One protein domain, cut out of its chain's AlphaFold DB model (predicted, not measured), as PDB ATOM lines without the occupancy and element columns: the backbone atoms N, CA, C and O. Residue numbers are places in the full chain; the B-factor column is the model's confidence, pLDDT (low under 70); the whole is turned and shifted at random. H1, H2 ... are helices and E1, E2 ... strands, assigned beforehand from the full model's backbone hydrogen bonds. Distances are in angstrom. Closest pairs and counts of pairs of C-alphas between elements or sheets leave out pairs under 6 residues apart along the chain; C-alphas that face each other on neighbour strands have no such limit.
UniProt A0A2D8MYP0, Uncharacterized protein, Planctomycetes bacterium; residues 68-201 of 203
ATOM      1  N   PRO A  68      -1.804  40.924 -52.099       92.81
ATOM      2  CA  PRO A  68      -1.996  40.501 -53.480       92.81
ATOM      3  C   PRO A  68      -1.447  39.105 -53.786       92.81
ATOM      4  O   PRO A  68      -2.110  38.332 -54.472       92.81
ATOM      5  N   GLY A  69      -0.273  38.760 -53.258       94.50
ATOM      6  CA  GLY A  69       0.344  37.457 -53.500       94.50
ATOM      7  C   GLY A  69       0.425  37.103 -54.992       94.50
ATOM      8  O   GLY A  69       0.651  37.965 -55.849       94.50
ATOM      9  N   LYS A  70       0.234  35.818 -55.297       94.38
ATOM     10  CA  LYS A  70       0.185  35.293 -56.667       94.38
ATOM     11  C   LYS A  70      -1.262  35.184 -57.149       94.38
ATOM     12  O   LYS A  70      -2.154  34.776 -56.408       94.38
ATOM     13  N   CYS A  71      -1.491  35.512 -58.414       93.12
ATOM     14  CA  CYS A  71      -2.771  35.334 -59.078       93.12
ATOM     15  C   CYS A  71      -3.072  33.843 -59.244       93.12
ATOM     16  O   CYS A  71      -2.319  33.123 -59.896       93.12
ATOM     17  N   GLN A  72      -4.220  33.399 -58.741       90.81
ATOM     18  CA  GLN A  72      -4.651  31.997 -58.807       90.81
ATOM     19  C   GLN A  72      -4.851  31.438 -60.230       90.81
ATOM     20  O   GLN A  72      -4.948  30.230 -60.389       90.81
ATOM     21  N   TYR A  73      -4.956  32.290 -61.257       92.12
ATOM     22  CA  TYR A  73      -5.151  31.836 -62.641       92.12
ATOM     23  C   TYR A  73      -3.853  31.726 -63.434       92.12
ATOM     24  O   TYR A  73      -3.758  30.890 -64.320       92.12
ATOM     25  N   SER A  74      -2.887  32.606 -63.170       92.12
ATOM     26  CA  SER A  74      -1.682  32.736 -63.997       92.12
ATOM     27  C   SER A  74      -0.383  32.536 -63.226       92.12
ATOM     28  O   SER A  74       0.682  32.571 -63.830       92.12
ATOM     29  N   GLY A  75      -0.428  32.439 -61.895       93.81
ATOM     30  CA  GLY A  75       0.754  32.403 -61.029       93.81
ATOM     31  C   GLY A  75       1.528  33.728 -60.934       93.81
ATOM     32  O   GLY A  75       2.319  33.899 -60.007       93.81
ATOM     33  N   LYS A  76       1.278  34.689 -61.838       95.56
ATOM     34  CA  LYS A  76       1.906  36.022 -61.850       95.56
ATOM     35  C   LYS A  76       1.549  36.823 -60.597       95.56
ATOM     36  O   LYS A  76       0.501  36.597 -59.994       95.56
ATOM     37  N   ALA A  77       2.376  37.807 -60.246       97.12
ATOM     38  CA  ALA A  77       2.089  38.723 -59.144       97.12
ATOM     39  C   ALA A  77       0.717  39.401 -59.325       97.12
ATOM     40  O   ALA A  77       0.382  39.898 -60.406       97.12
ATOM     41  N   ALA A  78      -0.098  39.396 -58.272       97.38
ATOM     42  CA  ALA A  78      -1.377  40.084 -58.287       97.38
ATOM     43  C   ALA A  78      -1.212  41.581 -57.976       97.38
ATOM     44  O   ALA A  78      -0.219  42.015 -57.394       97.38
ATOM     45  N   LYS A  79      -2.214  42.383 -58.334       96.62
ATOM     46  CA  LYS A  79      -2.224  43.832 -58.100       96.62
ATOM     47  C   LYS A  79      -3.224  44.183 -57.011       96.62
ATOM     48  O   LYS A  79      -4.371  43.739 -57.068       96.62
ATOM     49  N   LYS A  80      -2.842  45.054 -56.070       95.06
ATOM     50  CA  LYS A  80      -3.747  45.533 -55.006       95.06
ATOM     51  C   LYS A  80      -5.042  46.147 -55.565       95.06
ATOM     52  O   LYS A  80      -6.109  45.912 -55.012       95.06
ATOM     53  N   SER A  81      -4.967  46.856 -56.694       94.56
ATOM     54  CA  SER A  81      -6.119  47.495 -57.356       94.56
ATOM     55  C   SER A  81      -7.165  46.522 -57.907       94.56
ATOM     56  O   SER A  81      -8.284  46.923 -58.195       94.56
ATOM     57  N   THR A  82      -6.833  45.237 -58.037       96.38
ATOM     58  CA  THR A  82      -7.769  44.206 -58.516       96.38
ATOM     59  C   THR A  82      -8.485  43.478 -57.376       96.38
ATOM     60  O   THR A  82      -9.196  42.503 -57.621       96.38
ATOM     61  N   GLY A  83      -8.267  43.915 -56.133       95.25
ATOM     62  CA  GLY A  83      -8.879  43.321 -54.955       95.25
ATOM     63  C   GLY A  83     -10.403  43.351 -55.027       95.25
ATOM     64  O   GLY A  83     -11.002  44.360 -55.389       95.25
ATOM     65  N   LEU A  84     -11.037  42.247 -54.650       95.25
ATOM     66  CA  LEU A  84     -12.466  42.186 -54.346       95.25
ATOM     67  C   LEU A  84     -12.674  41.397 -53.056       95.25
ATOM     68  O   LEU A  84     -11.817  40.602 -52.666       95.25
ATOM     69  N   ILE A  85     -13.804  41.612 -52.391       95.50
ATOM     70  CA  ILE A  85     -14.155  40.881 -51.172       95.50
ATOM     71  C   ILE A  85     -15.081  39.730 -51.558       95.50
ATOM     72  O   ILE A  85     -16.161  39.957 -52.104       95.50
ATOM     73  N   HIS A  86     -14.657  38.504 -51.253       94.56
ATOM     74  CA  HIS A  86     -15.482  37.307 -51.377       94.56
ATOM     75  C   HIS A  86     -15.960  36.875 -49.988       94.56
ATOM     76  O   HIS A  86     -15.157  36.503 -49.131       94.56
ATOM     77  N   GLU A  87     -17.269  36.935 -49.773       93.56
ATOM     78  CA  GLU A  87     -17.966  36.339 -48.641       93.56
ATOM     79  C   GLU A  87     -18.513  34.958 -49.019       93.56
ATOM     80  O   GLU A  87     -19.225  34.813 -50.009       93.56
ATOM     81  N   THR A  88     -18.206  33.939 -48.222       92.50
ATOM     82  CA  THR A  88     -18.762  32.590 -48.391       92.50
ATOM     83  C   THR A  88     -19.415  32.138 -47.104       92.50
ATOM     84  O   THR A  88     -18.843  32.326 -46.034       92.50
ATOM     85  N   SER A  89     -20.579  31.506 -47.220       93.06
ATOM     86  CA  SER A  89     -21.281  30.878 -46.105       93.06
ATOM     87  C   SER A  89     -21.396  29.380 -46.351       93.06
ATOM     88  O   SER A  89     -21.719  28.937 -47.454       93.06
ATOM     89  N   GLN A  90     -21.125  28.595 -45.318       93.44
ATOM     90  CA  GLN A  90     -21.302  27.144 -45.312       93.44
ATOM     91  C   GLN A  90     -22.078  26.753 -44.061       93.44
ATOM     92  O   GLN A  90     -21.798  27.266 -42.973       93.44
ATOM     93  N   LEU A  91     -23.053  25.866 -44.216       93.44
ATOM     94  CA  LEU A  91     -23.604  25.152 -43.082       93.44
ATOM     95  C   LEU A  91     -22.526  24.193 -42.577       93.44
ATOM     96  O   LEU A  91     -21.754  23.643 -43.360       93.44
ATOM     97  N   VAL A  92     -22.427  24.049 -41.264       94.56
ATOM     98  CA  VAL A  92     -21.530  23.094 -40.627       94.56
ATOM     99  C   VAL A  92     -22.276  22.473 -39.462       94.56
ATOM    100  O   VAL A  92     -22.507  23.139 -38.450       94.56
ATOM    101  N   SER A  93     -22.645  21.207 -39.608       94.50
ATOM    102  CA  SER A  93     -23.265  20.429 -38.541       94.50
ATOM    103  C   SER A  93     -22.231  19.595 -37.789       94.50
ATOM    104  O   SER A  93     -21.255  19.089 -38.351       94.50
ATOM    105  N   PHE A  94     -22.440  19.439 -36.486       95.81
ATOM    106  CA  PHE A  94     -21.566  18.658 -35.615       95.81
ATOM    107  C   PHE A  94     -22.294  17.426 -35.080       95.81
ATOM    108  O   PHE A  94     -23.514  17.379 -35.067       95.81
ATOM    109  N   CYS A  95     -21.564  16.395 -34.653       95.94
ATOM    110  CA  CYS A  95     -22.191  15.227 -34.024       95.94
ATOM    111  C   CYS A  95     -22.562  15.489 -32.552       95.94
ATOM    112  O   CYS A  95     -23.355  14.755 -31.974       95.94
ATOM    113  N   CYS A  96     -21.957  16.502 -31.920       94.62
ATOM    114  CA  CYS A  96     -22.194  16.860 -30.523       94.62
ATOM    115  C   CYS A  96     -21.736  18.294 -30.204       94.62
ATOM    116  O   CYS A  96     -20.926  18.892 -30.923       94.62
ATOM    117  N   ASN A  97     -22.181  18.809 -29.052       93.38
ATOM    118  CA  ASN A  97     -21.827  20.143 -28.554       93.38
ATOM    119  C   ASN A  97     -20.316  20.336 -28.347       93.38
ATOM    120  O   ASN A  97     -19.799  21.428 -28.577       93.38
ATOM    121  N   ASN A  98     -19.581  19.286 -27.966       94.75
ATOM    122  CA  ASN A  98     -18.129  19.379 -27.796       94.75
ATOM    123  C   ASN A  98     -17.418  19.639 -29.137       94.75
ATOM    124  O   ASN A  98     -16.531  20.488 -29.223       94.75
ATOM    125  N   CYS A  99     -17.846  18.968 -30.211       95.75
ATOM    126  CA  CYS A  99     -17.307  19.210 -31.551       95.75
ATOM    127  C   CYS A  99     -17.629  20.629 -32.033       95.75
ATOM    128  O   CYS A  99     -16.734  21.322 -32.519       95.75
ATOM    129  N   ALA A 100     -18.862  21.097 -31.812       93.12
ATOM    130  CA  ALA A 100     -19.237  22.482 -32.093       93.12
ATOM    131  C   ALA A 100     -18.342  23.477 -31.332       93.12
ATOM    132  O   ALA A 100     -17.839  24.442 -31.910       93.12
ATOM    133  N   GLY A 101     -18.069  23.203 -30.053       93.06
ATOM    134  CA  GLY A 101     -17.183  24.007 -29.213       93.06
ATOM    135  C   GLY A 101     -15.732  24.032 -29.703       93.06
ATOM    136  O   GLY A 101     -15.135  25.107 -29.788       93.06
ATOM    137  N   LYS A 102     -15.158  22.877 -30.072       95.06
ATOM    138  CA  LYS A 102     -13.805  22.793 -30.656       95.06
ATOM    139  C   LYS A 102     -13.715  23.575 -31.967       95.06
ATOM    140  O   LYS A 102     -12.788  24.364 -32.145       95.06
ATOM    141  N   TYR A 103     -14.711  23.424 -32.842       94.44
ATOM    142  CA  TYR A 103     -14.774  24.153 -34.106       94.44
ATOM    143  C   TYR A 103     -14.875  25.668 -33.896       94.44
ATOM    144  O   TYR A 103     -14.143  26.433 -34.525       94.44
ATOM    145  N   ALA A 104     -15.739  26.114 -32.982       93.44
ATOM    146  CA  ALA A 104     -15.898  27.527 -32.649       93.44
ATOM    147  C   ALA A 104     -14.596  28.143 -32.109       93.44
ATOM    148  O   ALA A 104     -14.236  29.251 -32.506       93.44
ATOM    149  N   LYS A 105     -13.860  27.417 -31.252       93.06
ATOM    150  CA  LYS A 105     -12.545  27.844 -30.742       93.06
ATOM    151  C   LYS A 105     -11.522  27.984 -31.872       93.06
ATOM    152  O   LYS A 105     -10.903  29.038 -31.991       93.06
ATOM    153  N   ALA A 106     -11.395  26.966 -32.726       94.19
ATOM    154  CA  ALA A 106     -10.449  26.969 -33.844       94.19
ATOM    155  C   ALA A 106     -10.705  28.122 -34.832       94.19
ATOM    156  O   ALA A 106      -9.767  28.713 -35.360       94.19
ATOM    157  N   ASN A 107     -11.974  28.482 -35.038       92.00
ATOM    158  CA  ASN A 107     -12.376  29.550 -35.954       92.00
ATOM    159  C   ASN A 107     -12.617  30.900 -35.261       92.00
ATOM    160  O   ASN A 107     -13.118  31.827 -35.896       92.00
ATOM    161  N   LYS A 108     -12.253  31.030 -33.976       90.12
ATOM    162  CA  LYS A 108     -12.353  32.275 -33.194       90.12
ATOM    163  C   LYS A 108     -13.753  32.905 -33.237       90.12
ATOM    164  O   LYS A 108     -13.900  34.121 -33.339       90.12
ATOM    165  N   PHE A 109     -14.789  32.072 -33.178       88.69
ATOM    166  CA  PHE A 109     -16.174  32.539 -33.187       88.69
ATOM    167  C   PHE A 109     -16.487  33.411 -31.975       88.69
ATOM    168  O   PHE A 109     -15.934  33.231 -30.885       88.69
ATOM    169  N   SER A 110     -17.400  34.365 -32.170       69.62
ATOM    170  CA  SER A 110     -17.808  35.263 -31.097       69.62
ATOM    171  C   SER A 110     -18.558  34.459 -30.038       69.62
ATOM    172  O   SER A 110     -19.603  33.880 -30.321       69.62
ATOM    173  N   LYS A 111     -18.051  34.446 -28.801       61.50
ATOM    174  CA  LYS A 111     -18.714  33.825 -27.639       61.50
ATOM    175  C   LYS A 111     -19.903  34.652 -27.125       61.50
ATOM    176  O   LYS A 111     -20.247  34.558 -25.951       61.50
ATOM    177  N   LYS A 112     -20.507  35.510 -27.954       63.12
ATOM    178  CA  LYS A 112     -21.631  36.344 -27.522       63.12
ATOM    179  C   LYS A 112     -22.840  35.465 -27.223       63.12
ATOM    180  O   LYS A 112     -23.572  35.054 -28.126       63.12
ATOM    181  N   THR A 113     -23.066  35.228 -25.935       65.00
ATOM    182  CA  THR A 113     -24.320  34.683 -25.432       65.00
ATOM    183  C   THR A 113     -25.429  35.635 -25.840       65.00
ATOM    184  O   THR A 113     -25.514  36.766 -25.370       65.00
ATOM    185  N   SER A 114     -26.241  35.181 -26.782       74.81
ATOM    186  CA  SER A 114     -27.383  35.928 -27.284       74.81
ATOM    187  C   SER A 114     -28.623  35.316 -26.635       74.81
ATOM    188  O   SER A 114     -28.744  34.089 -26.602       74.81
ATOM    189  N   LYS A 115     -29.509  36.149 -26.091       86.12
ATOM    190  CA  LYS A 115     -30.814  35.733 -25.557       86.12
ATOM    191  C   LYS A 115     -31.910  36.088 -26.570       86.12
ATOM    192  O   LYS A 115     -31.701  37.021 -27.352       86.12
ATOM    193  N   PRO A 116     -33.050  35.377 -26.574       90.69
ATOM    194  CA  PRO A 116     -34.191  35.759 -27.392       90.69
ATOM    195  C   PRO A 116     -34.634  37.187 -27.068       90.69
ATOM    196  O   PRO A 116     -34.617  37.614 -25.916       90.69
ATOM    197  N   GLY A 117     -34.978  37.937 -28.108       91.25
ATOM    198  CA  GLY A 117     -35.427  39.322 -28.015       91.25
ATOM    199  C   GLY A 117     -36.510  39.576 -29.052       91.25
ATOM    200  O   GLY A 117     -37.400  38.752 -29.233       91.25
ATOM    201  N   LYS A 118     -36.426  40.688 -29.787       92.44
ATOM    202  CA  LYS A 118     -37.321  40.932 -30.928       92.44
ATOM    203  C   LYS A 118     -36.820  40.203 -32.175       92.44
ATOM    204  O   LYS A 118     -35.633  40.251 -32.498       92.44
ATOM    205  N   CYS A 119     -37.730  39.573 -32.909       91.75
ATOM    206  CA  CYS A 119     -37.451  38.954 -34.194       91.75
ATOM    207  C   CYS A 119     -37.021  40.027 -35.209       91.75
ATOM    208  O   CYS A 119     -37.755  40.993 -35.423       91.75
ATOM    209  N   PRO A 120     -35.884  39.860 -35.906       88.44
ATOM    210  CA  PRO A 120     -35.367  40.883 -36.818       88.44
ATOM    211  C   PRO A 120     -36.176  41.025 -38.116       88.44
ATOM    212  O   PRO A 120     -35.966  41.983 -38.861       88.44
ATOM    213  N   ILE A 121     -37.070  40.072 -38.403       89.31
ATOM    214  CA  ILE A 121     -37.911  40.069 -39.605       89.31
ATOM    215  C   ILE A 121     -39.279  40.683 -39.311       89.31
ATOM    216  O   ILE A 121     -39.707  41.568 -40.045       89.31
ATOM    217  N   SER A 122     -39.959  40.225 -38.257       90.00
ATOM    218  CA  SER A 122     -41.342  40.623 -37.951       90.00
ATOM    219  C   SER A 122     -41.470  41.656 -36.830       90.00
ATOM    220  O   SER A 122     -42.525  42.261 -36.689       90.00
ATOM    221  N   GLY A 123     -40.444  41.824 -35.989       90.56
ATOM    222  CA  GLY A 123     -40.496  42.647 -34.777       90.56
ATOM    223  C   GLY A 123     -41.189  41.995 -33.569       90.56
ATOM    224  O   GLY A 123     -41.066  42.527 -32.467       90.56
ATOM    225  N   LYS A 124     -41.867  40.848 -33.745       94.00
ATOM    226  CA  LYS A 124     -42.526  40.086 -32.662       94.00
ATOM    227  C   LYS A 124     -41.510  39.469 -31.691       94.00
ATOM    228  O   LYS A 124     -40.330  39.377 -32.028       94.00
ATOM    229  N   ALA A 125     -41.956  39.025 -30.514       96.31
ATOM    230  CA  ALA A 125     -41.113  38.274 -29.579       96.31
ATOM    231  C   ALA A 125     -40.512  37.031 -30.259       96.31
ATOM    232  O   ALA A 125     -41.175  36.382 -31.067       96.31
ATOM    233  N   ALA A 126     -39.231  36.766 -30.014       95.69
ATOM    234  CA  ALA A 126     -38.515  35.630 -30.573       95.69
ATOM    235  C   ALA A 126     -38.525  34.438 -29.612       95.69
ATOM    236  O   ALA A 126     -38.390  34.619 -28.404       95.69
ATOM    237  N   GLU A 127     -38.580  33.236 -30.174       92.56
ATOM    238  CA  GLU A 127     -38.564  31.977 -29.434       92.56
ATOM    239  C   GLU A 127     -37.129  31.454 -29.274       92.56
ATOM    240  O   GLU A 127     -36.264  31.668 -30.132       92.56
ATOM    241  N   ALA A 128     -36.856  30.763 -28.165       90.75
ATOM    242  CA  ALA A 128     -35.504  30.325 -27.803       90.75
ATOM    243  C   ALA A 128     -34.947  29.192 -28.678       90.75
ATOM    244  O   ALA A 128     -33.732  29.089 -28.861       90.75
ATOM    245  N   ASP A 129     -35.822  28.359 -29.227       90.00
ATOM    246  CA  ASP A 129     -35.519  27.234 -30.115       90.00
ATOM    247  C   ASP A 129     -35.446  27.660 -31.598       90.00
ATOM    248  O   ASP A 129     -34.750  27.052 -32.422       90.00
ATOM    249  N   GLN A 130     -36.092  28.771 -31.946       92.38
ATOM    250  CA  GLN A 130     -36.102  29.328 -33.292       92.38
ATOM    251  C   GLN A 130     -34.895  30.236 -33.522       92.38
ATOM    252  O   GLN A 130     -35.021  31.453 -33.608       92.38
ATOM    253  N   PHE A 131     -33.701  29.661 -33.678       92.62
ATOM    254  CA  PHE A 131     -32.494  30.442 -33.969       92.62
ATOM    255  C   PHE A 131     -31.662  29.915 -35.140       92.62
ATOM    256  O   PHE A 131     -31.725  28.743 -35.517       92.62
ATOM    257  N   VAL A 132     -30.843  30.809 -35.699       92.00
ATOM    258  CA  VAL A 132     -29.720  30.492 -36.591       92.00
ATOM    259  C   VAL A 132     -28.448  30.988 -35.919       92.00
ATOM    260  O   VAL A 132     -28.385  32.140 -35.494       92.00
ATOM    261  N   SER A 133     -27.437  30.126 -35.809       91.94
ATOM    262  CA  SER A 133     -26.114  30.537 -35.340       91.94
ATOM    263  C   SER A 133     -25.235  30.895 -36.535       91.94
ATOM    264  O   SER A 133     -24.988  30.036 -37.374       91.94
ATOM    265  N   VAL A 134     -24.758  32.138 -36.613       91.81
ATOM    266  CA  VAL A 134     -23.799  32.599 -37.628       91.81
ATOM    267  C   VAL A 134     -22.498  32.974 -36.928       91.81
ATOM    268  O   VAL A 134     -22.489  33.865 -36.077       91.81
ATOM    269  N   ASN A 135     -21.396  32.286 -37.241       91.94
ATOM    270  CA  ASN A 135     -20.088  32.479 -36.591       91.94
ATOM    271  C   ASN A 135     -20.160  32.524 -35.047       91.94
ATOM    272  O   ASN A 135     -19.495  33.338 -34.399       91.94
ATOM    273  N   GLY A 136     -21.015  31.681 -34.456       87.81
ATOM    274  CA  GLY A 136     -21.247  31.603 -33.008       87.81
ATOM    275  C   GLY A 136     -22.278  32.590 -32.448       87.81
ATOM    276  O   GLY A 136     -22.745  32.397 -31.330       87.81
ATOM    277  N   THR A 137     -22.712  33.589 -33.218       89.31
ATOM    278  CA  THR A 137     -23.762  34.529 -32.792       89.31
ATOM    279  C   THR A 137     -25.131  33.946 -33.112       89.31
ATOM    280  O   THR A 137     -25.390  33.594 -34.261       89.31
ATOM    281  N   LYS A 138     -26.013  33.826 -32.115       90.88
ATOM    282  CA  LYS A 138     -27.377  33.324 -32.328       90.88
ATOM    283  C   LYS A 138     -28.319  34.482 -32.643       90.88
ATOM    284  O   LYS A 138     -28.490  35.383 -31.827       90.88
ATOM    285  N   THR A 139     -28.966  34.410 -33.797       91.00
ATOM    286  CA  THR A 139     -30.101  35.264 -34.145       91.00
ATOM    287  C   THR A 139     -31.377  34.476 -33.900       91.00
ATOM    288  O   THR A 139     -31.532  33.401 -34.477       91.00
ATOM    289  N   PHE A 140     -32.270  34.998 -33.058       94.19
ATOM    290  CA  PHE A 140     -33.544  34.358 -32.712       94.19
ATOM    291  C   PHE A 140     -34.698  34.912 -33.555       94.19
ATOM    292  O   PHE A 140     -34.687  36.069 -33.987       94.19
ATOM    293  N   PHE A 141     -35.711  34.082 -33.783       95.31
ATOM    294  CA  PHE A 141     -36.858  34.346 -34.641       95.31
ATOM    295  C   PHE A 141     -38.159  34.022 -33.913       95.31
ATOM    296  O   PHE A 141     -38.189  33.177 -33.034       95.31
ATOM    297  N   CYS A 142     -39.254  34.677 -34.294       95.88
ATOM    298  CA  CYS A 142     -40.565  34.403 -33.699       95.88
ATOM    299  C   CYS A 142     -41.211  33.113 -34.225       95.88
ATOM    300  O   CYS A 142     -42.231  32.684 -33.710       95.88
ATOM    301  N   CYS A 143     -40.694  32.540 -35.318       94.56
ATOM    302  CA  CYS A 143     -41.236  31.326 -35.919       94.56
ATOM    303  C   CYS A 143     -40.249  30.681 -36.904       94.56
ATOM    304  O   CYS A 143     -39.322  31.331 -37.413       94.56
ATOM    305  N   GLY A 144     -40.524  29.422 -37.254       93.69
ATOM    306  CA  GLY A 144     -39.745  28.653 -38.228       93.69
ATOM    307  C   GLY A 144     -39.698  29.280 -39.625       93.69
ATOM    308  O   GLY A 144     -38.667  29.214 -40.290       93.69
ATOM    309  N   ASN A 145     -40.753  29.977 -40.058       93.81
ATOM    310  CA  ASN A 145     -40.769  30.652 -41.363       93.81
ATOM    311  C   ASN A 145     -39.786  31.830 -41.419       93.81
ATOM    312  O   ASN A 145     -39.083  32.008 -42.415       93.81
ATOM    313  N   CYS A 146     -39.680  32.607 -40.336       93.69
ATOM    314  CA  CYS A 146     -38.690  33.678 -40.229       93.69
ATOM    315  C   CYS A 146     -37.264  33.112 -40.215       93.69
ATOM    316  O   CYS A 146     -36.404  33.599 -40.952       93.69
ATOM    317  N   LYS A 147     -37.035  32.040 -39.446       92.75
ATOM    318  CA  LYS A 147     -35.767  31.298 -39.441       92.75
ATOM    319  C   LYS A 147     -35.399  30.830 -40.854       92.75
ATOM    320  O   LYS A 147     -34.326  31.170 -41.340       92.75
ATOM    321  N   LYS A 148     -36.315  30.145 -41.548       90.62
ATOM    322  CA  LYS A 148     -36.125  29.634 -42.918       90.62
ATOM    323  C   LYS A 148     -35.812  30.753 -43.912       90.62
ATOM    324  O   LYS A 148     -34.858  30.633 -44.677       90.62
ATOM    325  N   LYS A 149     -36.559  31.865 -43.868       90.50
ATOM    326  CA  LYS A 149     -36.311  33.039 -44.720       90.50
ATOM    327  C   LYS A 149     -34.922  33.632 -44.476       90.50
ATOM    328  O   LYS A 149     -34.235  33.977 -45.434       90.50
ATOM    329  N   HIS A 150     -34.494  33.729 -43.217       89.44
ATOM    330  CA  HIS A 150     -33.154  34.215 -42.900       89.44
ATOM    331  C   HIS A 150     -32.066  33.257 -43.388       89.44
ATOM    332  O   HIS A 150     -31.129  33.697 -44.046       89.44
ATOM    333  N   THR A 151     -32.208  31.954 -43.131       87.94
ATOM    334  CA  THR A 151     -31.256  30.937 -43.597       87.94
ATOM    335  C   THR A 151     -31.123  30.937 -45.120       87.94
ATOM    336  O   THR A 151     -30.005  30.875 -45.622       87.94
ATOM    337  N   ALA A 152     -32.227  31.078 -45.859       86.88
ATOM    338  CA  ALA A 152     -32.194  31.177 -47.318       86.88
ATOM    339  C   ALA A 152     -31.415  32.415 -47.797       86.88
ATOM    340  O   ALA A 152     -30.615  32.321 -48.725       86.88
ATOM    341  N   ALA A 153     -31.579  33.559 -47.125       86.38
ATOM    342  CA  ALA A 153     -30.852  34.786 -47.454       86.38
ATOM    343  C   ALA A 153     -29.337  34.693 -47.190       86.38
ATOM    344  O   ALA A 153     -28.573  35.426 -47.815       86.38
ATOM    345  N   LEU A 154     -28.897  33.793 -46.300       86.75
ATOM    346  CA  LEU A 154     -27.473  33.516 -46.079       86.75
ATOM    347  C   LEU A 154     -26.834  32.751 -47.246       86.75
ATOM    348  O   LEU A 154     -25.609  32.720 -47.326       86.75
ATOM    349  N   ALA A 155     -27.637  32.124 -48.121       85.12
ATOM    350  CA  ALA A 155     -27.171  31.340 -49.268       85.12
ATOM    351  C   ALA A 155     -26.032  30.361 -48.910       85.12
ATOM    352  O   ALA A 155     -25.079  30.171 -49.668       85.12
ATOM    353  N   ALA A 156     -26.105  29.775 -47.709       89.69
ATOM    354  CA  ALA A 156     -25.061  28.903 -47.203       89.69
ATOM    355  C   ALA A 156     -25.026  27.597 -48.001       89.69
ATOM    356  O   ALA A 156     -26.058  26.957 -48.204       89.69
ATOM    357  N   LYS A 157     -23.829  27.181 -48.427       89.81
ATOM    358  CA  LYS A 157     -23.631  25.859 -49.031       89.81
ATOM    359  C   LYS A 157     -23.985  24.778 -48.008       89.81
ATOM    360  O   LYS A 157     -23.643  24.925 -46.833       89.81
ATOM    361  N   ALA A 158     -24.659  23.722 -48.460       89.19
ATOM    362  CA  ALA A 158     -24.968  22.567 -47.625       89.19
ATOM    363  C   ALA A 158     -23.681  21.928 -47.077       89.19
ATOM    364  O   ALA A 158     -22.629  21.991 -47.722       89.19
ATOM    365  N   ASP A 159     -23.771  21.334 -45.888       89.38
ATOM    366  CA  ASP A 159     -22.685  20.513 -45.362       89.38
ATOM    367  C   ASP A 159     -22.674  19.121 -46.008       89.38
ATOM    368  O   ASP A 159     -23.532  18.768 -46.817       89.38
ATOM    369  N   SER A 160     -21.662  18.328 -45.666       89.56
ATOM    370  CA  SER A 160     -21.513  16.950 -46.136       89.56
ATOM    371  C   SER A 160     -22.334  15.931 -45.334       89.56
ATOM    372  O   SER A 160     -22.153  14.730 -45.524       89.56
ATOM    373  N   GLY A 161     -23.144  16.367 -44.361       91.94
ATOM    374  CA  GLY A 161     -23.792  15.495 -43.376       91.94
ATOM    375  C   GLY A 161     -22.833  14.830 -42.376       91.94
ATOM    376  O   GLY A 161     -23.270  14.073 -41.508       91.94
ATOM    377  N   LYS A 162     -21.522  15.102 -42.459       94.81
ATOM    378  CA  LYS A 162     -20.493  14.571 -41.552       94.81
ATOM    379  C   LYS A 162     -19.928  15.675 -40.668       94.81
ATOM    380  O   LYS A 162     -19.686  16.797 -41.108       94.81
ATOM    381  N   CYS A 163     -19.659  15.338 -39.413       95.38
ATOM    382  CA  CYS A 163     -19.019  16.236 -38.469       95.38
ATOM    383  C   CYS A 163     -17.560  16.483 -38.888       95.38
ATOM    384  O   CYS A 163     -16.777  15.533 -38.917       95.38
ATOM    385  N   PRO A 164     -17.129  17.736 -39.117       94.31
ATOM    386  CA  PRO A 164     -15.766  18.028 -39.574       94.31
ATOM    387  C   PRO A 164     -14.691  17.823 -38.497       94.31
ATOM    388  O   PRO A 164     -13.509  17.948 -38.790       94.31
ATOM    389  N   ILE A 165     -15.085  17.566 -37.244       95.81
ATOM    390  CA  ILE A 165     -14.153  17.329 -36.132       95.81
ATOM    391  C   ILE A 165     -13.911  15.834 -35.919       95.81
ATOM    392  O   ILE A 165     -12.790  15.440 -35.627       95.81
ATOM    393  N   SER A 166     -14.955  15.009 -36.027       94.88
ATOM    394  CA  SER A 166     -14.892  13.580 -35.691       94.88
ATOM    395  C   SER A 166     -15.079  12.641 -36.883       94.88
ATOM    396  O   SER A 166     -14.869  11.444 -36.736       94.88
ATOM    397  N   GLY A 167     -15.553  13.139 -38.030       94.75
ATOM    398  CA  GLY A 167     -15.937  12.331 -39.194       94.75
ATOM    399  C   GLY A 167     -17.264  11.569 -39.053       94.75
ATOM    400  O   GLY A 167     -17.775  11.055 -40.049       94.75
ATOM    401  N   LYS A 168     -17.851  11.517 -37.847       95.81
ATOM    402  CA  LYS A 168     -19.136  10.848 -37.567       95.81
ATOM    403  C   LYS A 168     -20.313  11.577 -38.223       95.81
ATOM    404  O   LYS A 168     -20.186  12.743 -38.596       95.81
ATOM    405  N   ALA A 169     -21.467  10.917 -38.312       96.00
ATOM    406  CA  ALA A 169     -22.709  11.545 -38.768       96.00
ATOM    407  C   ALA A 169     -23.024  12.808 -37.947       96.00
ATOM    408  O   ALA A 169     -22.848  12.836 -36.724       96.00
ATOM    409  N   ALA A 170     -23.426  13.875 -38.631       93.06
ATOM    410  CA  ALA A 170     -23.744  15.142 -38.001       93.06
ATOM    411  C   ALA A 170     -25.198  15.194 -37.508       93.06
ATOM    412  O   ALA A 170     -26.069  14.473 -37.983       93.06
ATOM    413  N   ASN A 171     -25.447  16.090 -36.557       86.12
ATOM    414  CA  ASN A 171     -26.750  16.410 -36.001       86.12
ATOM    415  C   ASN A 171     -27.055  17.894 -36.271       86.12
ATOM    416  O   ASN A 171     -26.302  18.784 -35.852       86.12
ATOM    417  N   SER A 172     -28.188  18.156 -36.924       79.44
ATOM    418  CA  SER A 172     -28.665  19.498 -37.282       79.44
ATOM    419  C   SER A 172     -28.989  20.385 -36.071       79.44
ATOM    420  O   SER A 172     -28.951  21.611 -36.179       79.44
ATOM    421  N   ALA A 173     -29.232  19.808 -34.888       84.62
ATOM    422  CA  ALA A 173     -29.395  20.553 -33.636       84.62
ATOM    423  C   ALA A 173     -28.110  21.288 -33.221       84.62
ATOM    424  O   ALA A 173     -28.160  22.313 -32.542       84.62
ATOM    425  N   THR A 174     -26.950  20.796 -33.666       88.69
ATOM    426  CA  THR A 174     -25.645  21.411 -33.414       88.69
ATOM    427  C   THR A 174     -25.056  21.964 -34.704       88.69
ATOM    428  O   THR A 174     -23.944  21.624 -35.080       88.69
ATOM    429  N   GLN A 175     -25.812  22.797 -35.416       92.19
ATOM    430  CA  GLN A 175     -25.355  23.424 -36.657       92.19
ATOM    431  C   GLN A 175     -24.964  24.892 -36.469       92.19
ATOM    432  O   GLN A 175     -25.552  25.631 -35.674       92.19
ATOM    433  N   VAL A 176     -23.991  25.336 -37.259       93.19
ATOM    434  CA  VAL A 176     -23.595  26.739 -37.385       93.19
ATOM    435  C   VAL A 176     -23.458  27.096 -38.858       93.19
ATOM    436  O   VAL A 176     -22.989  26.297 -39.662       93.19
ATOM    437  N   VAL A 177     -23.836  28.317 -39.219       94.38
ATOM    438  CA  VAL A 177     -23.450  28.916 -40.492       94.38
ATOM    439  C   VAL A 177     -22.110  29.603 -40.286       94.38
ATOM    440  O   VAL A 177     -21.996  30.576 -39.539       94.38
ATOM    441  N   HIS A 178     -21.075  29.083 -40.930       94.12
ATOM    442  CA  HIS A 178     -19.760  29.695 -40.930       94.12
ATOM    443  C   HIS A 178     -19.629  30.607 -42.146       94.12
ATOM    444  O   HIS A 178     -19.526  30.133 -43.276       94.12
ATOM    445  N   THR A 179     -19.599  31.913 -41.900       92.69
ATOM    446  CA  THR A 179     -19.367  32.938 -42.916       92.69
ATOM    447  C   THR A 179     -17.930  33.449 -42.850       92.69
ATOM    448  O   THR A 179     -17.493  33.940 -41.808       92.69
ATOM    449  N   LYS A 180     -17.200  33.379 -43.963       93.75
ATOM    450  CA  LYS A 180     -15.838  33.914 -44.101       93.75
ATOM    451  C   LYS A 180     -15.811  35.022 -45.133       93.75
ATOM    452  O   LYS A 180     -16.404  34.868 -46.196       93.75
ATOM    453  N   ARG A 181     -15.063  36.086 -44.848       94.19
ATOM    454  CA  ARG A 181     -14.767  37.160 -45.797       94.19
ATOM    455  C   ARG A 181     -13.281  37.243 -46.043       94.19
ATOM    456  O   ARG A 181     -12.507  37.374 -45.098       94.19
ATOM    457  N   GLU A 182     -12.901  37.211 -47.310       95.25
ATOM    458  CA  GLU A 182     -11.504  37.314 -47.708       95.25
ATOM    459  C   GLU A 182     -11.350  38.251 -48.898       95.25
ATOM    460  O   GLU A 182     -12.153  38.226 -49.834       95.25
ATOM    461  N   THR A 183     -10.281  39.043 -48.893       96.50
ATOM    462  CA  THR A 183      -9.888  39.796 -50.080       96.50
ATOM    463  C   THR A 183      -9.174  38.864 -51.052       96.50
ATOM    464  O   THR A 183      -8.181  38.226 -50.696       96.50
ATOM    465  N   LYS A 184      -9.660  38.792 -52.293       96.31
ATOM    466  CA  LYS A 184      -9.004  38.079 -53.395       96.31
ATOM    467  C   LYS A 184      -8.429  39.083 -54.378       96.31
ATOM    468  O   LYS A 184      -9.119  40.023 -54.768       96.31
ATOM    469  N   TYR A 185      -7.184  38.861 -54.783       96.62
ATOM    470  CA  TYR A 185      -6.457  39.711 -55.720       96.62
ATOM    471  C   TYR A 185      -6.084  38.937 -56.980       96.62
ATOM    472  O   TYR A 185      -5.919  37.717 -56.964       96.62
ATOM    473  N   PHE A 186      -5.921  39.669 -58.077       97.31
ATOM    474  CA  PHE A 186      -5.674  39.116 -59.401       97.31
ATOM    475  C   PHE A 186      -4.561  39.879 -60.128       97.31
ATOM    476  O   PHE A 186      -4.217  41.012 -59.801       97.31
ATOM    477  N   CYS A 187      -3.949  39.268 -61.139       97.06
ATOM    478  CA  CYS A 187      -2.916  39.948 -61.930       97.06
ATOM    479  C   CYS A 187      -3.492  41.045 -62.845       97.06
ATOM    480  O   CYS A 187      -2.777  41.969 -63.230       97.06
ATOM    481  N   CYS A 188      -4.781  40.962 -63.193       96.62
ATOM    482  CA  CYS A 188      -5.473  41.917 -64.055       96.62
ATOM    483  C   CYS A 188      -6.988  41.941 -63.793       96.62
ATOM    484  O   CYS A 188      -7.546  41.040 -63.155       96.62
ATOM    485  N   ASN A 189      -7.662  42.957 -64.338       96.56
ATOM    486  CA  ASN A 189      -9.112  43.111 -64.223       96.56
ATOM    487  C   ASN A 189      -9.893  41.987 -64.916       96.56
ATOM    488  O   ASN A 189     -10.947  41.605 -64.419       96.56
ATOM    489  N   ASN A 190      -9.360  41.378 -65.977       96.12
ATOM    490  CA  ASN A 190     -10.023  40.250 -66.644       96.12
ATOM    491  C   ASN A 190     -10.076  39.012 -65.737       96.12
ATOM    492  O   ASN A 190     -11.109  38.353 -65.640       96.12
ATOM    493  N   CYS A 191      -8.999  38.721 -65.002       96.56
ATOM    494  CA  CYS A 191      -8.986  37.654 -64.000       96.56
ATOM    495  C   CYS A 191      -9.939  37.953 -62.832       96.56
ATOM    496  O   CYS A 191     -10.659  37.054 -62.394       96.56
ATOM    497  N   ARG A 192      -9.986  39.213 -62.372       95.31
ATOM    498  CA  ARG A 192     -10.962  39.676 -61.370       95.31
ATOM    499  C   ARG A 192     -12.396  39.451 -61.859       95.31
ATOM    500  O   ARG A 192     -13.194  38.853 -61.145       95.31
ATOM    501  N   ALA A 193     -12.709  39.870 -63.084       94.56
ATOM    502  CA  ALA A 193     -14.030  39.728 -63.689       94.56
ATOM    503  C   ALA A 193     -14.417  38.256 -63.893       94.56
ATOM    504  O   ALA A 193     -15.524  37.860 -63.532       94.56
ATOM    505  N   LYS A 194     -13.491  37.415 -64.379       94.62
ATOM    506  CA  LYS A 194     -13.697  35.962 -64.498       94.62
ATOM    507  C   LYS A 194     -14.028  35.336 -63.143       94.62
ATOM    508  O   LYS A 194     -14.955  34.537 -63.047       94.62
ATOM    509  N   TYR A 195     -13.308  35.725 -62.088       94.38
ATOM    510  CA  TYR A 195     -13.599  35.268 -60.731       94.38
ATOM    511  C   TYR A 195     -14.973  35.715 -60.240       94.38
ATOM    512  O   TYR A 195     -15.737  34.883 -59.756       94.38
ATOM    513  N   ALA A 196     -15.299  37.001 -60.387       94.00
ATOM    514  CA  ALA A 196     -16.591  37.542 -59.989       94.00
ATOM    515  C   ALA A 196     -17.741  36.833 -60.721       94.00
ATOM    516  O   ALA A 196     -18.687  36.388 -60.081       94.00
ATOM    517  N   LYS A 197     -17.627  36.616 -62.038       92.19
ATOM    518  CA  LYS A 197     -18.629  35.881 -62.824       92.19
ATOM    519  C   LYS A 197     -18.824  34.447 -62.323       92.19
ATOM    520  O   LYS A 197     -19.955  33.991 -62.237       92.19
ATOM    521  N   ALA A 198     -17.746  33.753 -61.962       91.75
ATOM    522  CA  ALA A 198     -17.818  32.367 -61.495       91.75
ATOM    523  C   ALA A 198     -18.347  32.212 -60.056       91.75
ATOM    524  O   ALA A 198     -18.845  31.143 -59.712       91.75
ATOM    525  N   ASN A 199     -18.213  33.240 -59.208       90.88
ATOM    526  CA  ASN A 199     -18.503  33.126 -57.773       90.88
ATOM    527  C   ASN A 199     -19.679  33.991 -57.295       90.88
ATOM    528  O   ASN A 199     -20.272  33.667 -56.271       90.88
ATOM    529  N   PHE A 200     -20.001  35.091 -57.983       88.25
ATOM    530  CA  PHE A 200     -20.994  36.082 -57.535       88.25
ATOM    531  C   PHE A 200     -22.246  36.133 -58.404       88.25
ATOM    532  O   PHE A 200     -23.263  36.678 -57.968       88.25
ATOM    533  N   ALA A 201     -22.188  35.600 -59.628       73.94
ATOM    534  CA  ALA A 201     -23.380  35.475 -60.451       73.94
ATOM    535  C   ALA A 201     -24.414  34.624 -59.699       73.94
ATOM    536  O   ALA A 201     -24.076  33.585 -59.127       73.94
TER     537      ALA A 201
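AT A GLANCE: This is residues 68 to 201 of the 203 residues of an uncharacterized protein of Planctomycetes bacterium (UniProt A0A2D8MYP0). A long two-stranded ribbon of E1 and E4 joins a small head, with H3 beside the start of E1, to a larger and looser lobe. In that lobe H1 packs at the ribbon's other end, and the short hairpin of E2 and E3 meets E4 through E2, with H2 packed on this hairpin. The printed part has 134 residues with three named helices and four named strands, in the order E1 H1 E2 E3 H2 E4 H3. Both two-stranded sheets are antiparallel, and the class is mixed. The whole is loose, with a radius of gyration of the C-alphas of 18.1 A and spans of 51 by 37 by 23 A.

IN THESE COORDINATES: E1, residues 79 to 94, starts at C-alpha (-2.224, 43.832, -58.100), spans 38.9 A and bends by 84 degrees at residue 82. H1 is residues 97 to 106, 14.3 A. E2, residues 127 to 134, 16.9 A, and E3, residues 137 to 141, 13.2 A, precede H2, residues 144 to 153, 14.2 A. E4, residues 171 to 186, spans 38.8 A and bends by 88 degrees at residue 174. H3, residues 189 to 200, 15.3 A, ends at C-alpha (-20.994, 36.082, -57.535).

HOW THE PARTS SIT: E1 and E4 are antiparallel at 171 degrees, with N 88 and O 180 2.9 A apart, within hydrogen-bond range. The closest C-alphas of E1 and H3 are those of Thr 82 and Asn 189, 6.0 A; of H1 and E4, Asn 97 and Thr 174, 6.3 A. In the hairpin E2 and E3, N 132 and O 139 are within range at 2.9 A. The closest C-alphas of E2 and E4 are those of Val 134 and Val 177, 4.7 A; of E2 and H2, Gln 130 and Gly 144, 6.2 A. H2 and H3 are apart. In H1, H2 and H3 every O i to N i+4 pair is within range.

THE WHOLE: The C-alphas farthest apart, of Lys 76 and Ala 125, are 53.8 A from each other. The printed part has no cut. The links H1 to E2 and H2 to E4 are long, 20 and 17 residues. Residues 110 to 113 have pLDDT under 70.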